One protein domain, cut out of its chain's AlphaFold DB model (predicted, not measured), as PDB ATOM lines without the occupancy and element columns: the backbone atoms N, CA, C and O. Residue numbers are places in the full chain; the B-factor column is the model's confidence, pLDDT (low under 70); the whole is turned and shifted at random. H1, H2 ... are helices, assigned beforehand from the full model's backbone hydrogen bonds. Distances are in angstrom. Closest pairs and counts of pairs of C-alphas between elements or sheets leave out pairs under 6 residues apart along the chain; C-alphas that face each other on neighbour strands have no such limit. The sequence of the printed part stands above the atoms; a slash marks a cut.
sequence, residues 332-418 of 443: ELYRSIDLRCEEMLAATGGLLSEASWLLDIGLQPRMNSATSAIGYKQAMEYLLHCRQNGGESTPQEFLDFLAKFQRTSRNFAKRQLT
ATOM      1  N   GLU A 332      46.950 111.629  61.838       93.00
ATOM      2  CA  GLU A 332      48.270 111.888  62.431       93.00
ATOM      3  C   GLU A 332      48.168 112.691  63.729       93.00
ATOM      4  O   GLU A 332      48.831 112.365  64.710       93.00
ATOM      5  N   LEU A 333      47.259 113.671  63.786       93.25
ATOM      6  CA  LEU A 333      46.980 114.414  65.014       93.25
ATOM      7  C   LEU A 333      46.447 113.508  66.136       93.25
ATOM      8  O   LEU A 333      46.792 113.693  67.297       93.25
ATOM      9  N   TYR A 334      45.582 112.541  65.822       95.69
ATOM     10  CA  TYR A 334      45.070 111.613  66.833       95.69
ATOM     11  C   TYR A 334      46.142 110.610  67.264       95.69
ATOM     12  O   TYR A 334      46.288 110.392  68.460       95.69
ATOM     13  N   ARG A 335      46.963 110.103  66.335       94.75
ATOM     14  CA  ARG A 335      48.140 109.281  66.657       94.75
ATOM     15  C   ARG A 335      49.109 110.003  67.596       94.75
ATOM     16  O   ARG A 335      49.525 109.412  68.586       94.75
ATOM     17  N   SER A 336      49.433 111.273  67.332       92.44
ATOM     18  CA  SER A 336      50.349 112.036  68.193       92.44
ATOM     19  C   SER A 336      49.747 112.365  69.561       92.44
ATOM     20  O   SER A 336      50.471 112.381  70.553       92.44
ATOM     21  N   ILE A 337      48.430 112.581  69.648       93.94
ATOM     22  CA  ILE A 337      47.720 112.735  70.928       93.94
ATOM     23  C   ILE A 337      47.736 111.435  71.733       93.94
ATOM     24  O   ILE A 337      47.969 111.479  72.939       93.94
ATOM     25  N   ASP A 338      47.482 110.300  71.087       95.69
ATOM     26  CA  ASP A 338      47.347 109.006  71.755       95.69
ATOM     27  C   ASP A 338      48.701 108.511  72.278       95.69
ATOM     28  O   ASP A 338      48.805 108.205  73.469       95.69
ATOM     29  N   LEU A 339      49.743 108.587  71.439       93.25
ATOM     30  CA  LEU A 339      51.138 108.349  71.823       93.25
ATOM     31  C   LEU A 339      51.562 109.270  72.969       93.25
ATOM     32  O   LEU A 339      52.091 108.800  73.971       93.25
ATOM     33  N   ARG A 340      51.264 110.576  72.875       90.94
ATOM     34  CA  ARG A 340      51.562 111.519  73.957       90.94
ATOM     35  C   ARG A 340      50.927 111.065  75.267       90.94
ATOM     36  O   ARG A 340      51.603 111.110  76.284       90.94
ATOM     37  N   CYS A 341      49.658 110.644  75.270       94.06
ATOM     38  CA  CYS A 341      48.980 110.181  76.489       94.06
ATOM     39  C   CYS A 341      49.694 108.975  77.126       94.06
ATOM     40  O   CYS A 341      49.778 108.904  78.350       94.06
ATOM     41  N   GLU A 342      50.224 108.062  76.311       93.94
ATOM     42  CA  GLU A 342      51.021 106.915  76.761       93.94
ATOM     43  C   GLU A 342      52.388 107.360  77.315       93.94
ATOM     44  O   GLU A 342      52.785 106.924  78.394       93.94
ATOM     45  N   GLU A 343      53.063 108.314  76.661       90.88
ATOM     46  CA  GLU A 343      54.297 108.943  77.158       90.88
ATOM     47  C   GLU A 343      54.089 109.652  78.512       90.88
ATOM     48  O   GLU A 343      54.936 109.522  79.397       90.88
ATOM     49  N   MET A 344      52.950 110.336  78.722       89.19
ATOM     50  CA  MET A 344      52.608 110.968  80.014       89.19
ATOM     51  C   MET A 344      52.539 109.944  81.161       89.19
ATOM     52  O   MET A 344      52.790 110.301  82.311       89.19
ATOM     53  N   LEU A 345      52.182 108.689  80.864       91.75
ATOM     54  CA  LEU A 345      52.062 107.599  81.839       91.75
ATOM     55  C   LEU A 345      53.367 106.820  82.025       91.75
ATOM     56  O   LEU A 345      53.657 106.383  83.136       91.75
ATOM     57  N   ALA A 346      54.145 106.646  80.955       89.69
ATOM     58  CA  ALA A 346      55.411 105.919  80.977       89.69
ATOM     59  C   ALA A 346      56.577 106.726  81.583       89.69
ATOM     60  O   ALA A 346      57.594 106.145  81.966       89.69
ATOM     61  N   ALA A 347      56.457 108.056  81.660       83.75
ATOM     62  CA  ALA A 347      57.481 108.925  82.229       83.75
ATOM     63  C   ALA A 347      57.721 108.661  83.731       83.75
ATOM     64  O   ALA A 347      56.788 108.540  84.528       83.75
ATOM     65  N   THR A 348      58.990 108.643  84.147       79.75
ATOM     66  CA  THR A 348      59.372 108.563  85.565       79.75
ATOM     67  C   THR A 348      58.915 109.821  86.300       79.75
ATOM     68  O   THR A 348      59.400 110.911  86.005       79.75
ATOM     69  N   GLY A 349      58.003 109.673  87.265       79.00
ATOM     70  CA  GLY A 349      57.346 110.818  87.905       79.00
ATOM     71  C   GLY A 349      56.288 111.486  87.019       79.00
ATOM     72  O   GLY A 349      56.014 112.664  87.207       79.00
ATOM     73  N   GLY A 350      55.737 110.760  86.039       86.38
ATOM     74  CA  GLY A 350      54.679 111.235  85.150       86.38
ATOM     75  C   GLY A 350      53.288 111.277  85.793       86.38
ATOM     76  O   GLY A 350      53.129 111.297  87.016       86.38
ATOM     77  N   LEU A 351      52.259 111.242  84.944       91.44
ATOM     78  CA  LEU A 351      50.902 111.704  85.251       91.44
ATOM     79  C   LEU A 351      50.282 111.062  86.499       91.44
ATOM     80  O   LEU A 351      49.589 111.739  87.251       91.44
ATOM     81  N   LEU A 352      50.501 109.763  86.724       92.88
ATOM     82  CA  LEU A 352      49.949 109.065  87.893       92.88
ATOM     83  C   LEU A 352      50.679 109.427  89.194       92.88
ATOM     84  O   LEU A 352      50.048 109.469  90.247       92.88
ATOM     85  N   SER A 353      51.981 109.715  89.140       91.75
ATOM     86  CA  SER A 353      52.740 110.179  90.308       91.75
ATOM     87  C   SER A 353      52.314 111.594  90.698       91.75
ATOM     88  O   SER A 353      52.007 111.841  91.861       91.75
ATOM     89  N   GLU A 354      52.220 112.490  89.712       90.44
ATOM     90  CA  GLU A 354      51.730 113.860  89.892       90.44
ATOM     91  C   GLU A 354      50.274 113.875  90.401       90.44
ATOM     92  O   GLU A 354      49.963 114.533  91.393       90.44
ATOM     93  N   ALA A 355      49.383 113.077  89.801       92.62
ATOM     94  CA  ALA A 355      47.992 112.957  90.240       92.62
ATOM     95  C   ALA A 355      47.834 112.327  91.636       92.62
ATOM     96  O   ALA A 355      46.917 112.715  92.359       92.62
ATOM     97  N   SER A 356      48.708 111.394  92.039       93.25
ATOM     98  CA  SER A 356      48.716 110.886  93.418       93.25
ATOM     99  C   SER A 356      49.091 111.994  94.392       93.25
ATOM    100  O   SER A 356      48.364 112.208  95.352       93.25
ATOM    101  N   TRP A 357      50.160 112.748  94.109       91.44
ATOM    102  CA  TRP A 357      50.586 113.848  94.974       91.44
ATOM    103  C   TRP A 357      49.490 114.903  95.156       91.44
ATOM    104  O   TRP A 357      49.268 115.344  96.279       91.44
ATOM    105  N   LEU A 358      48.755 115.254  94.090       91.31
ATOM    106  CA  LEU A 358      47.613 116.174  94.183       91.31
ATOM    107  C   LEU A 358      46.547 115.658  95.168       91.31
ATOM    108  O   LEU A 358      46.040 116.433  95.976       91.31
ATOM    109  N   LEU A 359      46.247 114.353  95.152       93.75
ATOM    110  CA  LEU A 359      45.353 113.725  96.135       93.75
ATOM    111  C   LEU A 359      45.952 113.716  97.552       93.75
ATOM    112  O   LEU A 359      45.223 113.871  98.528       93.75
ATOM    113  N   ASP A 360      47.269 113.544  97.672       93.38
ATOM    114  CA  ASP A 360      47.981 113.446  98.953       93.38
ATOM    115  C   ASP A 360      48.108 114.800  99.672       93.38
ATOM    116  O   ASP A 360      48.094 114.837 100.901       93.38
ATOM    117  N   ILE A 361      48.134 115.919  98.933       91.44
ATOM    118  CA  ILE A 361      48.001 117.277  99.496       91.44
ATOM    119  C   ILE A 361      46.537 117.697  99.745       91.44
ATOM    120  O   ILE A 361      46.268 118.851 100.072       91.44
ATOM    121  N   GLY A 362      45.580 116.775  99.595       91.62
ATOM    122  CA  GLY A 362      44.162 116.989  99.897       91.62
ATOM    123  C   GLY A 362      43.317 117.563  98.755       91.62
ATOM    124  O   GLY A 362      42.105 117.714  98.929       91.62
ATOM    125  N   LEU A 363      43.896 117.836  97.579       91.88
ATOM    126  CA  LEU A 363      43.112 118.242  96.413       91.88
ATOM    127  C   LEU A 363      42.303 117.057  95.860       91.88
ATOM    128  O   LEU A 363      42.673 115.893  95.962       91.88
ATOM    129  N   GLN A 364      41.176 117.369  95.236       93.06
ATOM    130  CA  GLN A 364      40.196 116.447  94.673       93.06
ATOM    131  C   GLN A 364      40.009 116.752  93.183       93.06
ATOM    132  O   GLN A 364      40.231 117.890  92.752       93.06
ATOM    133  N   PRO A 365      39.576 115.777  92.363       93.31
ATOM    134  CA  PRO A 365      39.259 116.040  90.968       93.31
ATOM    135  C   PRO A 365      38.227 117.168  90.838       93.31
ATOM    136  O   PRO A 365      37.215 117.170  91.536       93.31
ATOM    137  N   ARG A 366      38.412 118.048  89.845       89.75
ATOM    138  CA  ARG A 366      37.432 119.078  89.435       89.75
ATOM    139  C   ARG A 366      37.193 120.244  90.416       89.75
ATOM    140  O   ARG A 366      36.192 120.935  90.248       89.75
ATOM    141  N   MET A 367      38.067 120.492  91.393       86.69
ATOM    142  CA  MET A 367      37.936 121.662  92.284       86.69
ATOM    143  C   MET A 367      38.207 122.982  91.556       86.69
ATOM    144  O   MET A 367      37.418 123.913  91.650       86.69
ATOM    145  N   ASN A 368      39.310 123.035  90.812       84.88
ATOM    146  CA  ASN A 368      39.840 124.231  90.153       84.88
ATOM    147  C   ASN A 368      40.347 123.889  88.738       84.88
ATOM    148  O   ASN A 368      40.175 122.762  88.256       84.88
ATOM    149  N   SER A 369      40.966 124.845  88.039       85.81
ATOM    150  CA  SER A 369      41.448 124.620  86.663       85.81
ATOM    151  C   SER A 369      42.557 123.560  86.567       85.81
ATOM    152  O   SER A 369      42.539 122.762  85.627       85.81
ATOM    153  N   ALA A 370      43.460 123.487  87.554       87.38
ATOM    154  CA  ALA A 370      44.525 122.483  87.631       87.38
ATOM    155  C   ALA A 370      43.958 121.054  87.744       87.38
ATOM    156  O   ALA A 370      44.175 120.209  86.877       87.38
ATOM    157  N   THR A 371      43.136 120.802  88.764       90.62
ATOM    158  CA  THR A 371      42.501 119.491  89.027       90.62
ATOM    159  C   THR A 371      41.391 119.122  88.032       90.62
ATOM    160  O   THR A 371      40.941 117.973  87.979       90.62
ATOM    161  N   SER A 372      40.935 120.078  87.216       90.56
ATOM    162  CA  SER A 372      40.020 119.851  86.088       90.56
ATOM    163  C   SER A 372      40.730 119.508  84.776       90.56
ATOM    164  O   SER A 372      40.059 119.085  83.826       90.56
ATOM    165  N   ALA A 373      42.052 119.695  84.695       91.25
ATOM    166  CA  ALA A 373      42.820 119.518  83.471       91.25
ATOM    167  C   ALA A 373      42.717 118.085  82.915       91.25
ATOM    168  O   ALA A 373      42.589 117.095  83.640       91.25
ATOM    169  N   ILE A 374      42.756 117.978  81.586       92.94
ATOM    170  CA  ILE A 374      42.691 116.694  80.875       92.94
ATOM    171  C   ILE A 374      43.973 115.909  81.168       92.94
ATOM    172  O   ILE A 374      45.060 116.481  81.165       92.94
ATOM    173  N   GLY A 375      43.844 114.611  81.438       92.62
ATOM    174  CA  GLY A 375      44.901 113.831  82.082       92.62
ATOM    175  C   GLY A 375      44.679 113.810  83.587       92.62
ATOM    176  O   GLY A 375      44.104 112.844  84.079       92.62
ATOM    177  N   TYR A 376      45.045 114.881  84.299       92.75
ATOM    178  CA  TYR A 376      45.007 114.951  85.771       92.75
ATOM    179  C   TYR A 376      43.650 114.569  86.350       92.75
ATOM    180  O   TYR A 376      43.568 113.656  87.163       92.75
ATOM    181  N   LYS A 377      42.560 115.143  85.837       94.81
ATOM    182  CA  LYS A 377      41.199 114.774  86.240       94.81
ATOM    183  C   LYS A 377      40.908 113.277  86.067       94.81
ATOM    184  O   LYS A 377      40.249 112.686  86.912       94.81
ATOM    185  N   GLN A 378      41.346 112.662  84.964       97.06
ATOM    186  CA  GLN A 378      41.109 111.234  84.710       97.06
ATOM    187  C   GLN A 378      41.988 110.364  85.617       97.06
ATOM    188  O   GLN A 378      41.517 109.343  86.104       97.06
ATOM    189  N   ALA A 379      43.233 110.785  85.849       96.12
ATOM    190  CA  ALA A 379      44.200 110.098  86.691       96.12
ATOM    191  C   ALA A 379      43.804 110.155  88.173       96.12
ATOM    192  O   ALA A 379      43.810 109.126  88.833       96.12
ATOM    193  N   MET A 380      43.372 111.312  88.681       96.50
ATOM    194  CA  MET A 380      42.862 111.456  90.048       96.50
ATOM    195  C   MET A 380      41.554 110.668  90.247       96.50
ATOM    196  O   MET A 380      41.417 109.977  91.251       96.50
ATOM    197  N   GLU A 381      40.618 110.702  89.282       97.44
ATOM    198  CA  GLU A 381      39.405 109.857  89.304       97.44
ATOM    199  C   GLU A 381      39.763 108.353  89.362       97.44
ATOM    200  O   GLU A 381      39.173 107.613  90.144       97.44
ATOM    201  N   TYR A 382      40.750 107.907  88.575       97.94
ATOM    202  CA  TYR A 382      41.238 106.521  88.565       97.94
ATOM    203  C   TYR A 382      41.952 106.132  89.872       97.94
ATOM    204  O   TYR A 382      41.670 105.082  90.442       97.94
ATOM    205  N   LEU A 383      42.836 106.985  90.395       97.38
ATOM    206  CA  LEU A 383      43.581 106.720  91.628       97.38
ATOM    207  C   LEU A 383      42.682 106.704  92.870       97.38
ATOM    208  O   LEU A 383      42.932 105.915  93.777       97.38
ATOM    209  N   LEU A 384      41.621 107.517  92.915       97.38
ATOM    210  CA  LEU A 384      40.610 107.435  93.974       97.38
ATOM    211  C   LEU A 384      39.870 106.092  93.950       97.38
ATOM    212  O   LEU A 384      39.717 105.474  95.002       97.38
ATOM    213  N   HIS A 385      39.487 105.605  92.765       96.62
ATOM    214  CA  HIS A 385      38.911 104.263  92.599       96.62
ATOM    215  C   HIS A 385      39.887 103.166  93.052       96.62
ATOM    216  O   HIS A 385      39.495 102.268  93.791       96.62
ATOM    217  N   CYS A 386      41.178 103.272  92.712       97.12
ATOM    218  CA  CYS A 386      42.201 102.341  93.209       97.12
ATOM    219  C   CYS A 386      42.279 102.363  94.747       97.12
ATOM    220  O   CYS A 386      42.240 101.318  95.387       97.12
ATOM    221  N   ARG A 387      42.342 103.554  95.367       96.19
ATOM    222  CA  ARG A 387      42.406 103.723  96.835       96.19
ATOM    223  C   ARG A 387      41.185 103.127  97.548       96.19
ATOM    224  O   ARG A 387      41.341 102.552  98.620       96.19
ATOM    225  N   GLN A 388      39.996 103.232  96.953       95.38
ATOM    226  CA  GLN A 388      38.767 102.612  97.470       95.38
ATOM    227  C   GLN A 388      38.817 101.076  97.404       95.38
ATOM    228  O   GLN A 388      38.308 100.413  98.305       95.38
ATOM    229  N   ASN A 389      39.502 100.514  96.404       94.75
ATOM    230  CA  ASN A 389      39.723  99.074  96.229       94.75
ATOM    231  C   ASN A 389      41.073  98.606  96.815       94.75
ATOM    232  O   ASN A 389      41.794  97.816  96.211       94.75
ATOM    233  N   GLY A 390      41.453  99.119  97.990       93.94
ATOM    234  CA  GLY A 390      42.653  98.675  98.720       93.94
ATOM    235  C   GLY A 390      44.000  99.093  98.111       93.94
ATOM    236  O   GLY A 390      45.042  98.637  98.573       93.94
ATOM    237  N   GLY A 391      43.997  99.970  97.105       93.62
ATOM    238  CA  GLY A 391      45.179 100.372  96.338       93.62
ATOM    239  C   GLY A 391      45.403  99.559  95.058       93.62
ATOM    240  O   GLY A 391      46.385  99.808  94.359       93.62
ATOM    241  N   GLU A 392      44.511  98.621  94.732       93.50
ATOM    242  CA  GLU A 392      44.620  97.747  93.561       93.50
ATOM    243  C   GLU A 392      43.757  98.226  92.380       93.50
ATOM    244  O   GLU A 392      42.821  99.012  92.532       93.50
ATOM    245  N   SER A 393      44.089  97.746  91.179       96.31
ATOM    246  CA  SER A 393      43.292  97.920  89.961       96.31
ATOM    247  C   SER A 393      43.573  96.780  88.990       96.31
ATOM    248  O   SER A 393      44.705  96.311  88.855       96.31
ATOM    249  N   THR A 394      42.548  96.367  88.255       97.31
ATOM    250  CA  THR A 394      42.657  95.388  87.174       97.31
ATOM    251  C   THR A 394      43.277  96.006  85.911       97.31
ATOM    252  O   THR A 394      43.183  97.221  85.695       97.31
ATOM    253  N   PRO A 395      43.851  95.186  85.005       97.25
ATOM    254  CA  PRO A 395      44.313  95.661  83.700       97.25
ATOM    255  C   PRO A 395      43.208  96.314  82.857       97.25
ATOM    256  O   PRO A 395      43.490  97.237  82.097       97.25
ATOM    257  N   GLN A 396      41.955  95.863  82.994       97.62
ATOM    258  CA  GLN A 396      40.826  96.406  82.237       97.62
ATOM    259  C   GLN A 396      40.482  97.834  82.684       97.62
ATOM    260  O   GLN A 396      40.365  98.718  81.841       97.62
ATOM    261  N   GLU A 397      40.418  98.093  83.993       97.44
ATOM    262  CA  GLU A 397      40.161  99.438  84.533       97.44
ATOM    263  C   GLU A 397      41.245 100.444  84.123       97.44
ATOM    264  O   GLU A 397      40.935 101.586  83.775       97.44
ATOM    265  N   PHE A 398      42.513 100.016  84.091       97.50
ATOM    266  CA  PHE A 398      43.613 100.841  83.587       97.50
ATOM    267  C   PHE A 398      43.457 101.167  82.091       97.50
ATOM    268  O   PHE A 398      43.649 102.315  81.678       97.50
ATOM    269  N   LEU A 399      43.070 100.183  81.270       97.69
ATOM    270  CA  LEU A 399      42.796 100.391  79.844       97.69
ATOM    271  C   LEU A 399      41.590 101.315  79.619       97.69
ATOM    272  O   LEU A 399      41.639 102.174  78.736       97.69
ATOM    273  N   ASP A 400      40.545 101.210  80.441       98.12
ATOM    274  CA  ASP A 400      39.375 102.092  80.385       98.12
ATOM    275  C   ASP A 400      39.720 103.531  80.802       98.12
ATOM    276  O   ASP A 400      39.278 104.490  80.156       98.12
ATOM    277  N   PHE A 401      40.580 103.704  81.814       97.88
ATOM    278  CA  PHE A 401      41.183 104.993  82.168       97.88
ATOM    279  C   PHE A 401      41.964 105.597  80.988       97.88
ATOM    280  O   PHE A 401      41.690 106.738  80.597       97.88
ATOM    281  N   LEU A 402      42.882 104.839  80.377       97.88
ATOM    282  CA  LEU A 402      43.683 105.297  79.236       97.88
ATOM    283  C   LEU A 402      42.791 105.669  78.040       97.88
ATOM    284  O   LEU A 402      42.917 106.760  77.477       97.88
ATOM    285  N   ALA A 403      41.820 104.820  77.700       98.19
ATOM    286  CA  ALA A 403      40.870 105.072  76.624       98.19
ATOM    287  C   ALA A 403      40.007 106.322  76.886       98.19
ATOM    288  O   ALA A 403      39.722 107.085  75.956       98.19
ATOM    289  N   LYS A 404      39.608 106.573  78.143       98.19
ATOM    290  CA  LYS A 404      38.890 107.786  78.576       98.19
ATOM    291  C   LYS A 404      39.774 109.033  78.487       98.19
ATOM    292  O   LYS A 404      39.288 110.077  78.037       98.19
ATOM    293  N   PHE A 405      41.048 108.939  78.860       97.62
ATOM    294  CA  PHE A 405      42.022 110.027  78.751       97.62
ATOM    295  C   PHE A 405      42.270 110.401  77.282       97.62
ATOM    296  O   PHE A 405      41.937 111.520  76.880       97.62
ATOM    297  N   GLN A 406      42.708 109.452  76.449       97.62
ATOM    298  CA  GLN A 406      42.933 109.657  75.013       97.62
ATOM    299  C   GLN A 406      41.684 110.218  74.305       97.62
ATOM    300  O   GLN A 406      41.749 111.219  73.587       97.62
ATOM    301  N   ARG A 407      40.494 109.647  74.562       98.12
ATOM    302  CA  ARG A 407      39.217 110.135  74.002       98.12
ATOM    303  C   ARG A 407      38.936 111.587  74.393       98.12
ATOM    304  O   ARG A 407      38.520 112.374  73.542       98.12
ATOM    305  N   THR A 408      39.172 111.954  75.652       96.88
ATOM    306  CA  THR A 408      39.000 113.329  76.143       96.88
ATOM    307  C   THR A 408      39.983 114.294  75.470       96.88
ATOM    308  O   THR A 408      39.557 115.355  75.003       96.88
ATOM    309  N   SER A 409      41.251 113.902  75.319       95.81
ATOM    310  CA  SER A 409      42.293 114.674  74.624       95.81
ATOM    311  C   SER A 409      41.965 114.899  73.140       95.81
ATOM    312  O   SER A 409      41.972 116.040  72.668       95.81
ATOM    313  N   ARG A 410      41.554 113.852  72.408       96.88
ATOM    314  CA  ARG A 410      41.109 113.951  71.000       96.88
ATOM    315  C   ARG A 410      39.861 114.831  70.839       96.88
ATOM    316  O   ARG A 410      39.752 115.591  69.872       96.88
ATOM    317  N   ASN A 411      38.930 114.773  71.794       96.19
ATOM    318  CA  ASN A 411      37.751 115.643  71.829       96.19
ATOM    319  C   ASN A 411      38.116 117.112  72.099       96.19
ATOM    320  O   ASN A 411      37.496 118.007  71.527       96.19
ATOM    321  N   PHE A 412      39.128 117.379  72.927       94.56
ATOM    322  CA  PHE A 412      39.640 118.731  73.144       94.56
ATOM    323  C   PHE A 412      40.334 119.291  71.900       94.56
ATOM    324  O   PHE A 412      39.978 120.386  71.471       94.56
ATOM    325  N   ALA A 413      41.197 118.513  71.242       94.81
ATOM    326  CA  ALA A 413      41.788 118.896  69.959       94.81
ATOM    327  C   ALA A 413      40.723 119.201  68.886       94.81
ATOM    328  O   ALA A 413      40.845 120.184  68.154       94.81
ATOM    329  N   LYS A 414      39.624 118.428  68.838       95.06
ATOM    330  CA  LYS A 414      38.460 118.739  67.983       95.06
ATOM    331  C   LYS A 414      37.835 120.095  68.346       95.06
ATOM    332  O   LYS A 414      37.571 120.881  67.443       95.06
ATOM    333  N   ARG A 415      37.614 120.387  69.637       93.94
ATOM    334  CA  ARG A 415      37.076 121.688  70.086       93.94
ATOM    335  C   ARG A 415      38.004 122.851  69.733       93.94
ATOM    336  O   ARG A 415      37.507 123.878  69.291       93.94
ATOM    337  N   GLN A 416      39.322 122.679  69.865       94.88
ATOM    338  CA  GLN A 416      40.312 123.672  69.432       94.88
ATOM    339  C   GLN A 416      40.194 123.930  67.921       94.88
ATOM    340  O   GLN A 416      40.001 125.069  67.515       94.88
ATOM    341  N   LEU A 417      40.195 122.882  67.091       94.44
ATOM    342  CA  LEU A 417      40.005 123.017  65.640       94.44
ATOM    343  C   LEU A 417      38.688 123.720  65.269       94.44
ATOM    344  O   LEU A 417      38.679 124.543  64.360       94.44
ATOM    345  N   THR A 418      37.583 123.424  65.959       94.50
ATOM    346  CA  THR A 418      36.302 124.121  65.749       94.50
ATOM    347  C   THR A 418      36.367 125.590  66.171       94.50
ATOM    348  O   THR A 418      35.839 126.428  65.452       94.50
TER     349      THR A 418
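This is residues 332 to 418 of the 443 residues of the protein "Hypothetical protein" of Miscanthus lutarioriparius (UniProt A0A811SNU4). The long helix H5 and H4 form a helical hairpin, side by side over only part of their lengths, and H1 and H2 lie over one side of it, H1 crossing H5 and H2 crossing H4. The short H3 sits by the first turn of H4. The printed part has 87 residues with five named helices, in the order H1 to H5, and no named strand: all helix. It is compact, with a radius of gyration of the C-alphas of 13.1 A and spans of 39 by 29 by 21 A.

Find C-alpha 395 at (44.313, 95.661, 83.700); from there H5 runs 34.6 A to C-alpha 418 at (36.302, 124.121, 65.749). H4 holds residues 376 to 388, 18.1 A. H1, residues 332 to 346, starts at C-alpha 332 (48.270, 111.888, 62.431) and spans 20.8 A. H2 is residues 351 to 360, 14.1 A, and H3 residues 369 to 372, 5.0 A.

Start at H5: its residues 398 to 405 touch residues 378 to 382 of H4, the closest C-alphas being Gln 378 and Phe 405, 6.1 A, at a shallow tilt of 20 degrees, opposite ways. Residues 402 to 410 of H5 touch H1, closest at C-alphas Asp 338 and Gln 406, 5.5 A, at a steep tilt of 43 degrees, opposite ways. H2 touches H4 at C-alphas Ala 355 and Met 380, 5.3 A, at a steep 63 degrees, the same way. H1 and H2 only just touch, only at the corner, with 3 pairs of C-alphas within 8 A, closest Leu 345 and Leu 351, 5.5 A. H3 is close to H4 but not clearly touching, C-alphas Thr 371 and Lys 377 being 5.6 A apart; H3 and H5 are apart. The helix packing is mostly crossed, only just: of the 3 pairs of helices that touch other than only at the corner, 1 is at a shallow tilt. Each O i to N i+4 pair is within hydrogen-bond range in H1, H2, H4 and H5; H3 is too short for one, and its one O i to N i+3 pair is not within range.

The C-alphas farthest apart, Gly 390 and Thr 418, are 42.1 A apart. The printed part has no cut and no long link; no printed residue is under 70 in pLDDT.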